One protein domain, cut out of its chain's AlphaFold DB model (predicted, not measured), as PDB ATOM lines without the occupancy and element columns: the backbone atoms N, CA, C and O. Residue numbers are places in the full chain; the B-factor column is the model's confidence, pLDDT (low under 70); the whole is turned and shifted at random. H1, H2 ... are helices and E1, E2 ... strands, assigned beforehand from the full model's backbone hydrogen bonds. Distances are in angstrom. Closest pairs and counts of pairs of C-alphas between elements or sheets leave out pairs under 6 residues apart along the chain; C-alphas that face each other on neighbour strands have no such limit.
ATOM      1  N   SER A  67     -38.080 -18.688 -33.000       64.19
ATOM      2  CA  SER A  67     -38.555 -18.925 -31.629       64.19
ATOM      3  C   SER A  67     -37.732 -18.207 -30.553       64.19
ATOM      4  O   SER A  67     -38.259 -17.918 -29.484       64.19
ATOM      5  N   CYS A  68     -36.477 -17.848 -30.837       56.22
ATOM      6  CA  CYS A  68     -35.631 -17.042 -29.949       56.22
ATOM      7  C   CYS A  68     -35.795 -15.530 -30.193       56.22
ATOM      8  O   CYS A  68     -35.085 -14.708 -29.606       56.22
ATOM      9  N   SER A  69     -36.706 -15.120 -31.085       57.25
ATOM     10  CA  SER A  69     -36.904 -13.708 -31.383       57.25
ATOM     11  C   SER A  69     -37.868 -13.047 -30.404       57.25
ATOM     12  O   SER A  69     -39.065 -13.302 -30.406       57.25
ATOM     13  N   THR A  70     -37.363 -12.077 -29.644       57.97
ATOM     14  CA  THR A  70     -38.211 -11.099 -28.958       57.97
ATOM     15  C   THR A  70     -39.049 -10.304 -29.969       57.97
ATOM     16  O   THR A  70     -38.513  -9.784 -30.954       57.97
ATOM     17  N   ARG A  71     -40.364 -10.234 -29.731       53.69
ATOM     18  CA  ARG A  71     -41.330  -9.405 -30.466       53.69
ATOM     19  C   ARG A  71     -41.581  -8.143 -29.635       53.69
ATOM     20  O   ARG A  71     -41.991  -8.253 -28.487       53.69
ATOM     21  N   GLY A  72     -41.286  -6.962 -30.175       58.97
ATOM     22  CA  GLY A  72     -41.459  -5.688 -29.464       58.97
ATOM     23  C   GLY A  72     -40.711  -4.528 -30.124       58.97
ATOM     24  O   GLY A  72     -39.851  -4.754 -30.975       58.97
ATOM     25  N   LYS A  73     -41.043  -3.289 -29.732       50.78
ATOM     26  CA  LYS A  73     -40.311  -2.084 -30.154       50.78
ATOM     27  C   LYS A  73     -38.910  -2.111 -29.540       50.78
ATOM     28  O   LYS A  73     -38.778  -2.233 -28.322       50.78
ATOM     29  N   ILE A  74     -37.878  -2.017 -30.373       56.53
ATOM     30  CA  ILE A  74     -36.495  -1.896 -29.907       56.53
ATOM     31  C   ILE A  74     -36.342  -0.482 -29.326       56.53
ATOM     32  O   ILE A  74     -36.632   0.489 -30.025       56.53
ATOM     33  N   PRO A  75     -35.959  -0.331 -28.047       58.47
ATOM     34  CA  PRO A  75     -35.695   0.986 -27.494       58.47
ATOM     35  C   PRO A  75     -34.452   1.573 -28.164       58.47
ATOM     36  O   PRO A  75     -33.463   0.865 -28.365       58.47
ATOM     37  N   VAL A  76     -34.491   2.874 -28.459       56.12
ATOM     38  CA  VAL A  76     -33.330   3.606 -28.978       56.12
ATOM     39  C   VAL A  76     -32.126   3.324 -28.070       56.12
ATOM     40  O   VAL A  76     -32.248   3.487 -26.848       56.12
ATOM     41  N   PRO A  77     -30.977   2.884 -28.615       55.69
ATOM     42  CA  PRO A  77     -29.798   2.589 -27.816       55.69
ATOM     43  C   PRO A  77     -29.257   3.876 -27.177       55.69
ATOM     44  O   PRO A  77     -28.472   4.606 -27.772       55.69
ATOM     45  N   LYS A  78     -29.675   4.168 -25.943       54.53
ATOM     46  CA  LYS A  78     -29.145   5.287 -25.153       54.53
ATOM     47  C   LYS A  78     -27.746   4.935 -24.637       54.53
ATOM     48  O   LYS A  78     -27.546   3.852 -24.093       54.53
ATOM     49  N   GLY A  79     -26.790   5.852 -24.794       57.91
ATOM     50  CA  GLY A  79     -25.441   5.727 -24.227       57.91
ATOM     51  C   GLY A  79     -24.472   4.815 -24.988       57.91
ATOM     52  O   GLY A  79     -23.417   4.491 -24.453       57.91
ATOM     53  N   LYS A  80     -24.797   4.395 -26.219       60.88
ATOM     54  CA  LYS A  80     -23.848   3.680 -27.085       60.88
ATOM     55  C   LYS A  80     -23.156   4.667 -28.017       60.88
ATOM     56  O   LYS A  80     -23.826   5.445 -28.690       60.88
ATOM     57  N   TYR A  81     -21.828   4.630 -28.051       62.66
ATOM     58  CA  TYR A  81     -21.052   5.413 -29.002       62.66
ATOM     59  C   TYR A  81     -21.057   4.694 -30.351       62.66
ATOM     60  O   TYR A  81     -20.428   3.645 -30.499       62.66
ATOM     61  N   CYS A  82     -21.795   5.239 -31.310       63.56
ATOM     62  CA  CYS A  82     -21.783   4.774 -32.690       63.56
ATOM     63  C   CYS A  82     -20.972   5.777 -33.517       63.56
ATOM     64  O   CYS A  82     -21.288   6.969 -33.474       63.56
ATOM     65  N   PRO A  83     -19.935   5.338 -34.249       72.31
ATOM     66  CA  PRO A  83     -19.263   6.201 -35.209       72.31
ATOM     67  C   PRO A  83     -20.285   6.714 -36.218       72.31
ATOM     68  O   PRO A  83     -21.084   5.933 -36.723       72.31
ATOM     69  N   THR A  84     -20.263   8.011 -36.502       79.25
ATOM     70  CA  THR A  84     -21.120   8.627 -37.524       79.25
ATOM     71  C   THR A  84     -20.375   8.827 -38.839       79.25
ATOM     72  O   THR A  84     -20.998   8.839 -39.897       79.25
ATOM     73  N   ARG A  85     -19.042   8.974 -38.787       86.06
ATOM     74  CA  ARG A  85     -18.172   9.250 -39.941       86.06
ATOM     75  C   ARG A  85     -16.808   8.575 -39.804       86.06
ATOM     76  O   ARG A  85     -16.299   8.452 -38.687       86.06
ATOM     77  N   LEU A  86     -16.198   8.195 -40.925       87.56
ATOM     78  CA  LEU A  86     -14.827   7.674 -41.007       87.56
ATOM     79  C   LEU A  86     -14.006   8.478 -42.025       87.56
ATOM     80  O   LEU A  86     -13.615   7.983 -43.076       87.56
ATOM     81  N   SER A  87     -13.690   9.720 -41.671       88.19
ATOM     82  CA  SER A  87     -12.988  10.652 -42.558       88.19
ATOM     83  C   SER A  87     -11.467  10.469 -42.572       88.19
ATOM     84  O   SER A  87     -10.827  10.656 -43.601       88.19
ATOM     85  N   GLU A  88     -10.853  10.092 -41.446       90.62
ATOM     86  CA  GLU A  88      -9.386  10.003 -41.344       90.62
ATOM     87  C   GLU A  88      -8.794   8.892 -42.220       90.62
ATOM     88  O   GLU A  88      -7.712   9.061 -42.780       90.62
ATOM     89  N   LEU A  89      -9.512   7.776 -42.389       87.50
ATOM     90  CA  LEU A  89      -9.081   6.699 -43.282       87.50
ATOM     91  C   LEU A  89      -9.105   7.155 -44.748       87.50
ATOM     92  O   LEU A  89      -8.191   6.829 -45.503       87.50
ATOM     93  N   CYS A  90     -10.107   7.956 -45.119       88.56
ATOM     94  CA  CYS A  90     -10.245   8.525 -46.457       88.56
ATOM     95  C   CYS A  90      -9.132   9.524 -46.801       88.56
ATOM     96  O   CYS A  90      -8.855   9.734 -47.970       88.56
ATOM     97  N   LYS A  91      -8.410  10.094 -45.828       91.06
ATOM     98  CA  LYS A  91      -7.260  10.978 -46.118       91.06
ATOM     99  C   LYS A  91      -6.016  10.227 -46.605       91.06
ATOM    100  O   LYS A  91      -5.052  10.852 -47.046       91.06
ATOM    101  N   ILE A  92      -5.994   8.900 -46.487       93.31
ATOM    102  CA  ILE A  92      -4.844   8.070 -46.844       93.31
ATOM    103  C   ILE A  92      -5.037   7.547 -48.274       93.31
ATOM    104  O   ILE A  92      -5.819   6.624 -48.490       93.31
ATOM    105  N   LEU A  93      -4.270   8.071 -49.238       90.81
ATOM    106  CA  LEU A  93      -4.373   7.697 -50.663       90.81
ATOM    107  C   LEU A  93      -4.284   6.180 -50.895       90.81
ATOM    108  O   LEU A  93      -5.110   5.601 -51.592       90.81
ATOM    109  N   SER A  94      -3.342   5.498 -50.235       91.00
ATOM    110  CA  SER A  94      -3.207   4.040 -50.363       91.00
ATOM    111  C   SER A  94      -4.419   3.269 -49.828       91.00
ATOM    112  O   SER A  94      -4.659   2.137 -50.239       91.00
ATOM    113  N   ALA A  95      -5.161   3.839 -48.873       87.50
ATOM    114  CA  ALA A  95      -6.396   3.247 -48.367       87.50
ATOM    115  C   ALA A  95      -7.560   3.518 -49.329       87.50
ATOM    116  O   ALA A  95      -8.328   2.597 -49.601       87.50
ATOM    117  N   GLN A  96      -7.643   4.729 -49.891       89.06
ATOM    118  CA  GLN A  96      -8.615   5.060 -50.935       89.06
ATOM    119  C   GLN A  96      -8.480   4.135 -52.143       89.06
ATOM    120  O   GLN A  96      -9.462   3.524 -52.539       89.06
ATOM    121  N   GLU A  97      -7.270   3.938 -52.670       89.50
ATOM    122  CA  GLU A  97      -7.042   3.042 -53.811       89.50
ATOM    123  C   GLU A  97      -7.376   1.584 -53.476       89.50
ATOM    124  O   GLU A  97      -8.051   0.893 -54.238       89.50
ATOM    125  N   LYS A  98      -6.919   1.104 -52.313       91.31
ATOM    126  CA  LYS A  98      -7.082  -0.300 -51.921       91.31
ATOM    127  C   LYS A  98      -8.534  -0.678 -51.644       91.31
ATOM    128  O   LYS A  98      -8.937  -1.795 -51.968       91.31
ATOM    129  N   PHE A  99      -9.283   0.206 -50.995       85.56
ATOM    130  CA  PHE A  99     -10.653  -0.057 -50.550       85.56
ATOM    131  C   PHE A  99     -11.702   0.696 -51.375       85.56
ATOM    132  O   PHE A  99     -12.880   0.613 -51.046       85.56
ATOM    133  N   GLN A 100     -11.278   1.394 -52.434       86.56
ATOM    134  CA  GLN A 100     -12.125   2.201 -53.318       86.56
ATOM    135  C   GLN A 100     -12.940   3.248 -52.541       86.56
ATOM    136  O   GLN A 100     -14.117   3.454 -52.814       86.56
ATOM    137  N   LEU A 101     -12.312   3.884 -51.543       87.00
ATOM    138  CA  LEU A 101     -12.983   4.859 -50.677       87.00
ATOM    139  C   LEU A 101     -13.103   6.216 -51.364       87.00
ATOM    140  O   LEU A 101     -12.159   6.684 -52.001       87.00
ATOM    141  N   GLY A 102     -14.238   6.865 -51.124       85.44
ATOM    142  CA  GLY A 102     -14.481   8.264 -51.458       85.44
ATOM    143  C   GLY A 102     -13.844   9.237 -50.464       85.44
ATOM    144  O   GLY A 102     -12.874   8.927 -49.762       85.44
ATOM    145  N   ASN A 103     -14.437  10.424 -50.370       88.31
ATOM    146  CA  ASN A 103     -14.003  11.479 -49.454       88.31
ATOM    147  C   ASN A 103     -14.374  11.185 -47.994       88.31
ATOM    148  O   ASN A 103     -13.667  11.611 -47.080       88.31
ATOM    149  N   ASP A 104     -15.477  10.470 -47.764       88.75
ATOM    150  CA  ASP A 104     -15.904  10.051 -46.428       88.75
ATOM    151  C   ASP A 104     -16.743   8.769 -46.474       88.75
ATOM    152  O   ASP A 104     -17.259   8.369 -47.519       88.75
ATOM    153  N   VAL A 105     -16.925   8.155 -45.309       89.56
ATOM    154  CA  VAL A 105     -17.899   7.088 -45.084       89.56
ATOM    155  C   VAL A 105     -18.823   7.525 -43.957       89.56
ATOM    156  O   VAL A 105     -18.378   7.716 -42.824       89.56
ATOM    157  N   ILE A 106     -20.109   7.683 -44.263       87.06
ATOM    158  CA  ILE A 106     -21.150   8.027 -43.293       87.06
ATOM    159  C   ILE A 106     -21.854   6.756 -42.839       87.06
ATOM    160  O   ILE A 106     -22.235   5.905 -43.642       87.06
ATOM    161  N   PHE A 107     -22.073   6.672 -41.535       84.06
ATOM    162  CA  PHE A 107     -22.886   5.645 -40.920       84.06
ATOM    163  C   PHE A 107     -24.190   6.265 -40.436       84.06
ATOM    164  O   PHE A 107     -24.184   7.110 -39.538       84.06
ATOM    165  N   ASP A 108     -25.297   5.837 -41.029       77.44
ATOM    166  CA  ASP A 108     -26.627   6.301 -40.668       77.44
ATOM    167  C   ASP A 108     -27.428   5.176 -40.023       77.44
ATOM    168  O   ASP A 108     -27.453   4.041 -40.504       77.44
ATOM    169  N   ASN A 109     -28.102   5.495 -38.927       69.56
ATOM    170  CA  ASN A 109     -28.997   4.570 -38.258       69.56
ATOM    171  C   ASN A 109     -30.428   5.015 -38.533       69.56
ATOM    172  O   ASN A 109     -30.952   5.878 -37.824       69.56
ATOM    173  N   HIS A 110     -31.073   4.383 -39.510       62.72
ATOM    174  CA  HIS A 110     -32.495   4.579 -39.756       62.72
ATOM    175  C   HIS A 110     -33.268   3.920 -38.613       62.72
ATOM    176  O   HIS A 110     -33.548   2.720 -38.612       62.72
ATOM    177  N   SER A 111     -33.539   4.711 -37.575       47.34
ATOM    178  CA  SER A 111     -34.439   4.346 -36.484       47.34
ATOM    179  C   SER A 111     -35.834   4.100 -37.060       47.34
ATOM    180  O   SER A 111     -36.246   4.818 -37.962       47.34
ATOM    181  N   ASN A 112     -36.581   3.138 -36.506       46.59
ATOM    182  CA  ASN A 112     -37.936   2.728 -36.924       46.59
ATOM    183  C   ASN A 112     -39.025   3.813 -36.769       46.59
ATOM    184  O   ASN A 112     -40.172   3.488 -36.440       46.59
ATOM    185  N   ALA A 113     -38.697   5.095 -36.914       38.31
ATOM    186  CA  ALA A 113     -39.706   6.105 -37.123       38.31
ATOM    187  C   ALA A 113     -40.398   5.731 -38.433       38.31
ATOM    188  O   ALA A 113     -39.773   5.682 -39.490       38.31
ATOM    189  N   LEU A 114     -41.673   5.364 -38.332       40.59
ATOM    190  CA  LEU A 114     -42.571   5.462 -39.468       40.59
ATOM    191  C   LEU A 114     -42.337   6.872 -40.013       40.59
ATOM    192  O   LEU A 114     -42.470   7.825 -39.245       40.59
ATOM    193  N   ARG A 134     -40.178  -1.354 -40.277       50.09
ATOM    194  CA  ARG A 134     -38.875  -1.581 -40.908       50.09
ATOM    195  C   ARG A 134     -37.915  -1.865 -39.763       50.09
ATOM    196  O   ARG A 134     -37.980  -1.195 -38.747       50.09
ATOM    197  N   SER A 135     -37.151  -2.946 -39.845       52.81
ATOM    198  CA  SER A 135     -36.191  -3.259 -38.784       52.81
ATOM    199  C   SER A 135     -35.080  -2.221 -38.761       52.81
ATOM    200  O   SER A 135     -34.728  -1.784 -39.850       52.81
ATOM    201  N   ASP A 136     -34.467  -1.969 -37.598       56.56
ATOM    202  CA  ASP A 136     -33.266  -1.134 -37.452       56.56
ATOM    203  C   ASP A 136     -32.260  -1.465 -38.568       56.56
ATOM    204  O   ASP A 136     -31.642  -2.540 -38.579       56.56
ATOM    205  N   GLN A 137     -32.174  -0.567 -39.548       63.38
ATOM    206  CA  GLN A 137     -31.278  -0.661 -40.688       63.38
ATOM    207  C   GLN A 137     -30.192   0.384 -40.484       63.38
ATOM    208  O   GLN A 137     -30.450   1.583 -40.410       63.38
ATOM    209  N   PHE A 138     -28.966  -0.100 -40.370       70.62
ATOM    210  CA  PHE A 138     -27.779   0.723 -40.296       70.62
ATOM    211  C   PHE A 138     -27.190   0.811 -41.700       70.62
ATOM    212  O   PHE A 138     -26.662  -0.171 -42.223       70.62
ATOM    213  N   CYS A 139     -27.348   1.956 -42.344       80.19
ATOM    214  CA  CYS A 139     -26.897   2.182 -43.705       80.19
ATOM    215  C   CYS A 139     -25.494   2.780 -43.697       80.19
ATOM    216  O   CYS A 139     -25.189   3.696 -42.935       80.19
ATOM    217  N   ILE A 140     -24.638   2.252 -44.562       83.50
ATOM    218  CA  ILE A 140     -23.278   2.742 -44.752       83.50
ATOM    219  C   ILE A 140     -23.236   3.409 -46.117       83.50
ATOM    220  O   ILE A 140     -23.496   2.758 -47.129       83.50
ATOM    221  N   TYR A 141     -22.908   4.693 -46.137       86.06
ATOM    222  CA  TYR A 141     -22.796   5.487 -47.350       86.06
ATOM    223  C   TYR A 141     -21.345   5.863 -47.591       86.06
ATOM    224  O   TYR A 141     -20.646   6.275 -46.667       86.06
ATOM    225  N   GLN A 142     -20.918   5.783 -48.839       88.38
ATOM    226  CA  GLN A 142     -19.754   6.509 -49.310       88.38
ATOM    227  C   GLN A 142     -20.181   7.916 -49.703       88.38
ATOM    228  O   GLN A 142     -21.222   8.091 -50.334       88.38
ATOM    229  N   VAL A 143     -19.374   8.903 -49.341       86.06
ATOM    230  CA  VAL A 143     -19.581  10.299 -49.714       86.06
ATOM    231  C   VAL A 143     -18.470  10.721 -50.653       86.06
ATOM    232  O   VAL A 143     -17.296  10.684 -50.283       86.06
ATOM    233  N   ASP A 144     -18.864  11.163 -51.838       84.62
ATOM    234  CA  ASP A 144     -17.996  11.855 -52.788       84.62
ATOM    235  C   ASP A 144     -18.347  13.357 -52.788       84.62
ATOM    236  O   ASP A 144     -19.130  13.813 -51.953       84.62
ATOM    237  N   ASP A 145     -17.766  14.161 -53.682       76.25
ATOM    238  CA  ASP A 145     -17.871  15.634 -53.633       76.25
ATOM    239  C   ASP A 145     -19.313  16.179 -53.563       76.25
ATOM    240  O   ASP A 145     -19.541  17.240 -52.978       76.25
ATOM    241  N   THR A 146     -20.297  15.476 -54.135       75.12
ATOM    242  CA  THR A 146     -21.704  15.922 -54.162       75.12
ATOM    243  C   THR A 146     -22.739  14.822 -53.924       75.12
ATOM    244  O   THR A 146     -23.927  15.130 -53.818       75.12
ATOM    245  N   THR A 147     -22.333  13.554 -53.837       83.50
ATOM    246  CA  THR A 147     -23.262  12.416 -53.825       83.50
ATOM    247  C   THR A 147     -22.954  11.430 -52.711       83.50
ATOM    248  O   THR A 147     -21.806  11.028 -52.525       83.50
ATOM    249  N   ASN A 148     -24.011  10.982 -52.030       84.31
ATOM    250  CA  ASN A 148     -23.946   9.878 -51.080       84.31
ATOM    251  C   ASN A 148     -24.392   8.591 -51.777       84.31
ATOM    252  O   ASN A 148     -25.564   8.437 -52.121       84.31
ATOM    253  N   THR A 149     -23.470   7.653 -51.943       84.38
ATOM    254  CA  THR A 149     -23.738   6.339 -52.531       84.38
ATOM    255  C   THR A 149     -23.930   5.319 -51.415       84.38
ATOM    256  O   THR A 149     -23.045   5.140 -50.582       84.38
ATOM    257  N   LEU A 150     -25.078   4.633 -51.373       82.56
ATOM    258  CA  LEU A 150     -25.307   3.546 -50.416       82.56
ATOM    259  C   LEU A 150     -24.387   2.366 -50.753       82.56
ATOM    260  O   LEU A 150     -24.513   1.769 -51.819       82.56
ATOM    261  N   LEU A 151     -23.490   2.014 -49.833       82.88
ATOM    262  CA  LEU A 151     -22.597   0.862 -49.972       82.88
ATOM    263  C   LEU A 151     -23.276  -0.422 -49.504       82.88
ATOM    264  O   LEU A 151     -23.227  -1.449 -50.177       82.88
ATOM    265  N   THR A 152     -23.877  -0.389 -48.313       78.38
ATOM    266  CA  THR A 152     -24.515  -1.569 -47.728       78.38
ATOM    267  C   THR A 152     -25.478  -1.199 -46.609       78.38
ATOM    268  O   THR A 152     -25.390  -0.122 -46.014       78.38
ATOM    269  N   THR A 153     -26.374  -2.128 -46.292       74.56
ATOM    270  CA  THR A 153     -27.298  -2.036 -45.165       74.56
ATOM    271  C   THR A 153     -27.020  -3.178 -44.198       74.56
ATOM    272  O   THR A 153     -27.093  -4.354 -44.551       74.56
ATOM    273  N   VAL A 154     -26.731  -2.831 -42.951       72.69
ATOM    274  CA  VAL A 154     -26.456  -3.758 -41.859       72.69
ATOM    275  C   VAL A 154     -27.665  -3.808 -40.938       72.69
ATOM    276  O   VAL A 154     -28.229  -2.784 -40.562       72.69
ATOM    277  N   LYS A 155     -28.065  -5.009 -40.529       70.56
ATOM    278  CA  LYS A 155     -29.131  -5.199 -39.543       70.56
ATOM    279  C   LYS A 155     -28.531  -5.647 -38.224       70.56
ATOM    280  O   LYS A 155     -27.924  -6.714 -38.151       70.56
ATOM    281  N   TYR A 156     -28.740  -4.869 -37.164       68.06
ATOM    282  CA  TYR A 156     -28.290  -5.275 -35.838       68.06
ATOM    283  C   TYR A 156     -29.121  -6.454 -35.325       68.06
ATOM    284  O   TYR A 156     -30.358  -6.426 -35.308       68.06
ATOM    285  N   LYS A 157     -28.432  -7.495 -34.856       66.38
ATOM    286  CA  LYS A 157     -29.047  -8.645 -34.202       66.38
ATOM    287  C   LYS A 157     -28.438  -8.798 -32.802       66.38
ATOM    288  O   LYS A 157     -27.219  -8.831 -32.676       66.38
ATOM    289  N   PRO A 158     -29.250  -8.838 -31.729       65.25
ATOM    290  CA  PRO A 158     -28.713  -8.958 -30.380       65.25
ATOM    291  C   PRO A 158     -28.047 -10.332 -30.166       65.25
ATOM    292  O   PRO A 158     -28.546 -11.314 -30.720       65.25
ATOM    293  N   PRO A 159     -27.000 -10.430 -29.317       66.25
ATOM    294  CA  PRO A 159     -26.174 -11.636 -29.184       66.25
ATOM    295  C   PRO A 159     -26.948 -12.929 -28.906       66.25
ATOM    296  O   PRO A 159     -26.645 -13.958 -29.486       66.25
ATOM    297  N   HIS A 160     -28.008 -12.880 -28.092       70.88
ATOM    298  CA  HIS A 160     -28.844 -14.053 -27.778       70.88
ATOM    299  C   HIS A 160     -29.655 -14.593 -28.973       70.88
ATOM    300  O   HIS A 160     -30.372 -15.579 -28.830       70.88
ATOM    301  N   LYS A 161     -29.599 -13.929 -30.134       70.56
ATOM    302  CA  LYS A 161     -30.210 -14.379 -31.390       70.56
ATOM    303  C   LYS A 161     -29.161 -14.763 -32.440       70.56
ATOM    304  O   LYS A 161     -29.529 -14.888 -33.606       70.56
ATOM    305  N   CYS A 162     -27.896 -14.902 -32.053       74.69
ATOM    306  CA  CYS A 162     -26.797 -15.320 -32.914       74.69
ATOM    307  C   CYS A 162     -26.053 -16.485 -32.250       74.69
ATOM    308  O   CYS A 162     -25.904 -16.496 -31.030       74.69
ATOM    309  N   TYR A 163     -25.586 -17.451 -33.032       76.88
ATOM    310  CA  TYR A 163     -24.729 -18.534 -32.546       76.88
ATOM    311  C   TYR A 163     -23.579 -18.782 -33.527       76.88
ATOM    312  O   TYR A 163     -23.667 -18.423 -34.704       76.88
ATOM    313  N   GLU A 164     -22.481 -19.346 -33.028       75.44
ATOM    314  CA  GLU A 164     -21.365 -19.772 -33.874       75.44
ATOM    315  C   GLU A 164     -21.768 -21.093 -34.556       75.44
ATOM    316  O   GLU A 164     -22.167 -22.024 -33.846       75.44
TER     317      GLU A 164
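What this domain is: This is residues 67 to 114 and 134 to 164 of the 167 residues of an uncharacterized protein of Ajellomyces capsulatus (strain H88) (UniProt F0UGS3). A narrow, strongly twisted ribbon of three antiparallel strands has two short helices, H1 and H2, at one of its ends, while a long stretch with no named element, residues 67 to 86, runs from beyond the other end past the sheet to H1. The sheet is well paired, but the whole is loose, with a radius of gyration of the C-alphas of 15.7 A and spans of 46 by 33 by 22 A. The printed part has 79 residues, with two named helices and three named strands in the order H1 H2 E1 E2 E3. The sheet's order is E1 - E2 - E3, and the class is mixed, helices and strands, with 33 of the 79 residues, under half, in named elements.

Where its parts are: Residues 67 to 86 come first, from C-alpha 67 at (-38.555, -18.925, -31.629). H1 is residues 87 to 90, 5.2 A long, beginning at C-alpha 87 at (-12.988, 10.652, -42.558). H2 is residues 93 to 99, 10.0 A long. E1 is residues 104 to 110, 18.7 A long. E2 is residues 137 to 143, 18.4 A long. E3 is residues 148 to 155, 19.7 A long, ending at C-alpha 155 at (-29.131, -5.199, -39.543); it bends by 59 degrees at residue 151.

How they stand to each other: In the sheet E2 is the inner strand, and E1 and E3 are edge strands. E1 and E2 are antiparallel at 157 degrees, with N 106 and O 141 within hydrogen-bond range at 2.8 A. E2 and E3 form a hairpin, antiparallel at 155 degrees, with N 138 and O 154 within hydrogen-bond range at 2.8 A. H1 is on the sheet but only grazes it, with its residues 87 to 90; the closest C-alphas of H1 and E1 are those of Ser 87 and Asp 104, 4.9 A apart. H1 and H2 only just touch, and only at the corner by their link, with 3 pairs of C-alphas within 8 A; the closest are those of Cys 90 and Gln 96, 5.9 A apart. H2 is not on the sheet, and it is apart from E2 and from E3. Every O i to N i+4 pair of H2 is within hydrogen-bond range, while H1 is too short for such a pair.

The domain as a whole: The two C-alphas farthest apart are those of Ser 67 and Leu 93, 47.3 A. Residues 115 to 133 are not printed, and C-alphas 114 and 134 are 8.1 A apart across this cut, in the link from E1 to E2. Of the links that are printed whole, H1 to H2, H2 to E1 and E2 to E3 are tight. The mean pLDDT of the printed part is 73.4, and it is under 70 at residues 67 to 82, 109 to 114, 134 to 137 and 156 to 159.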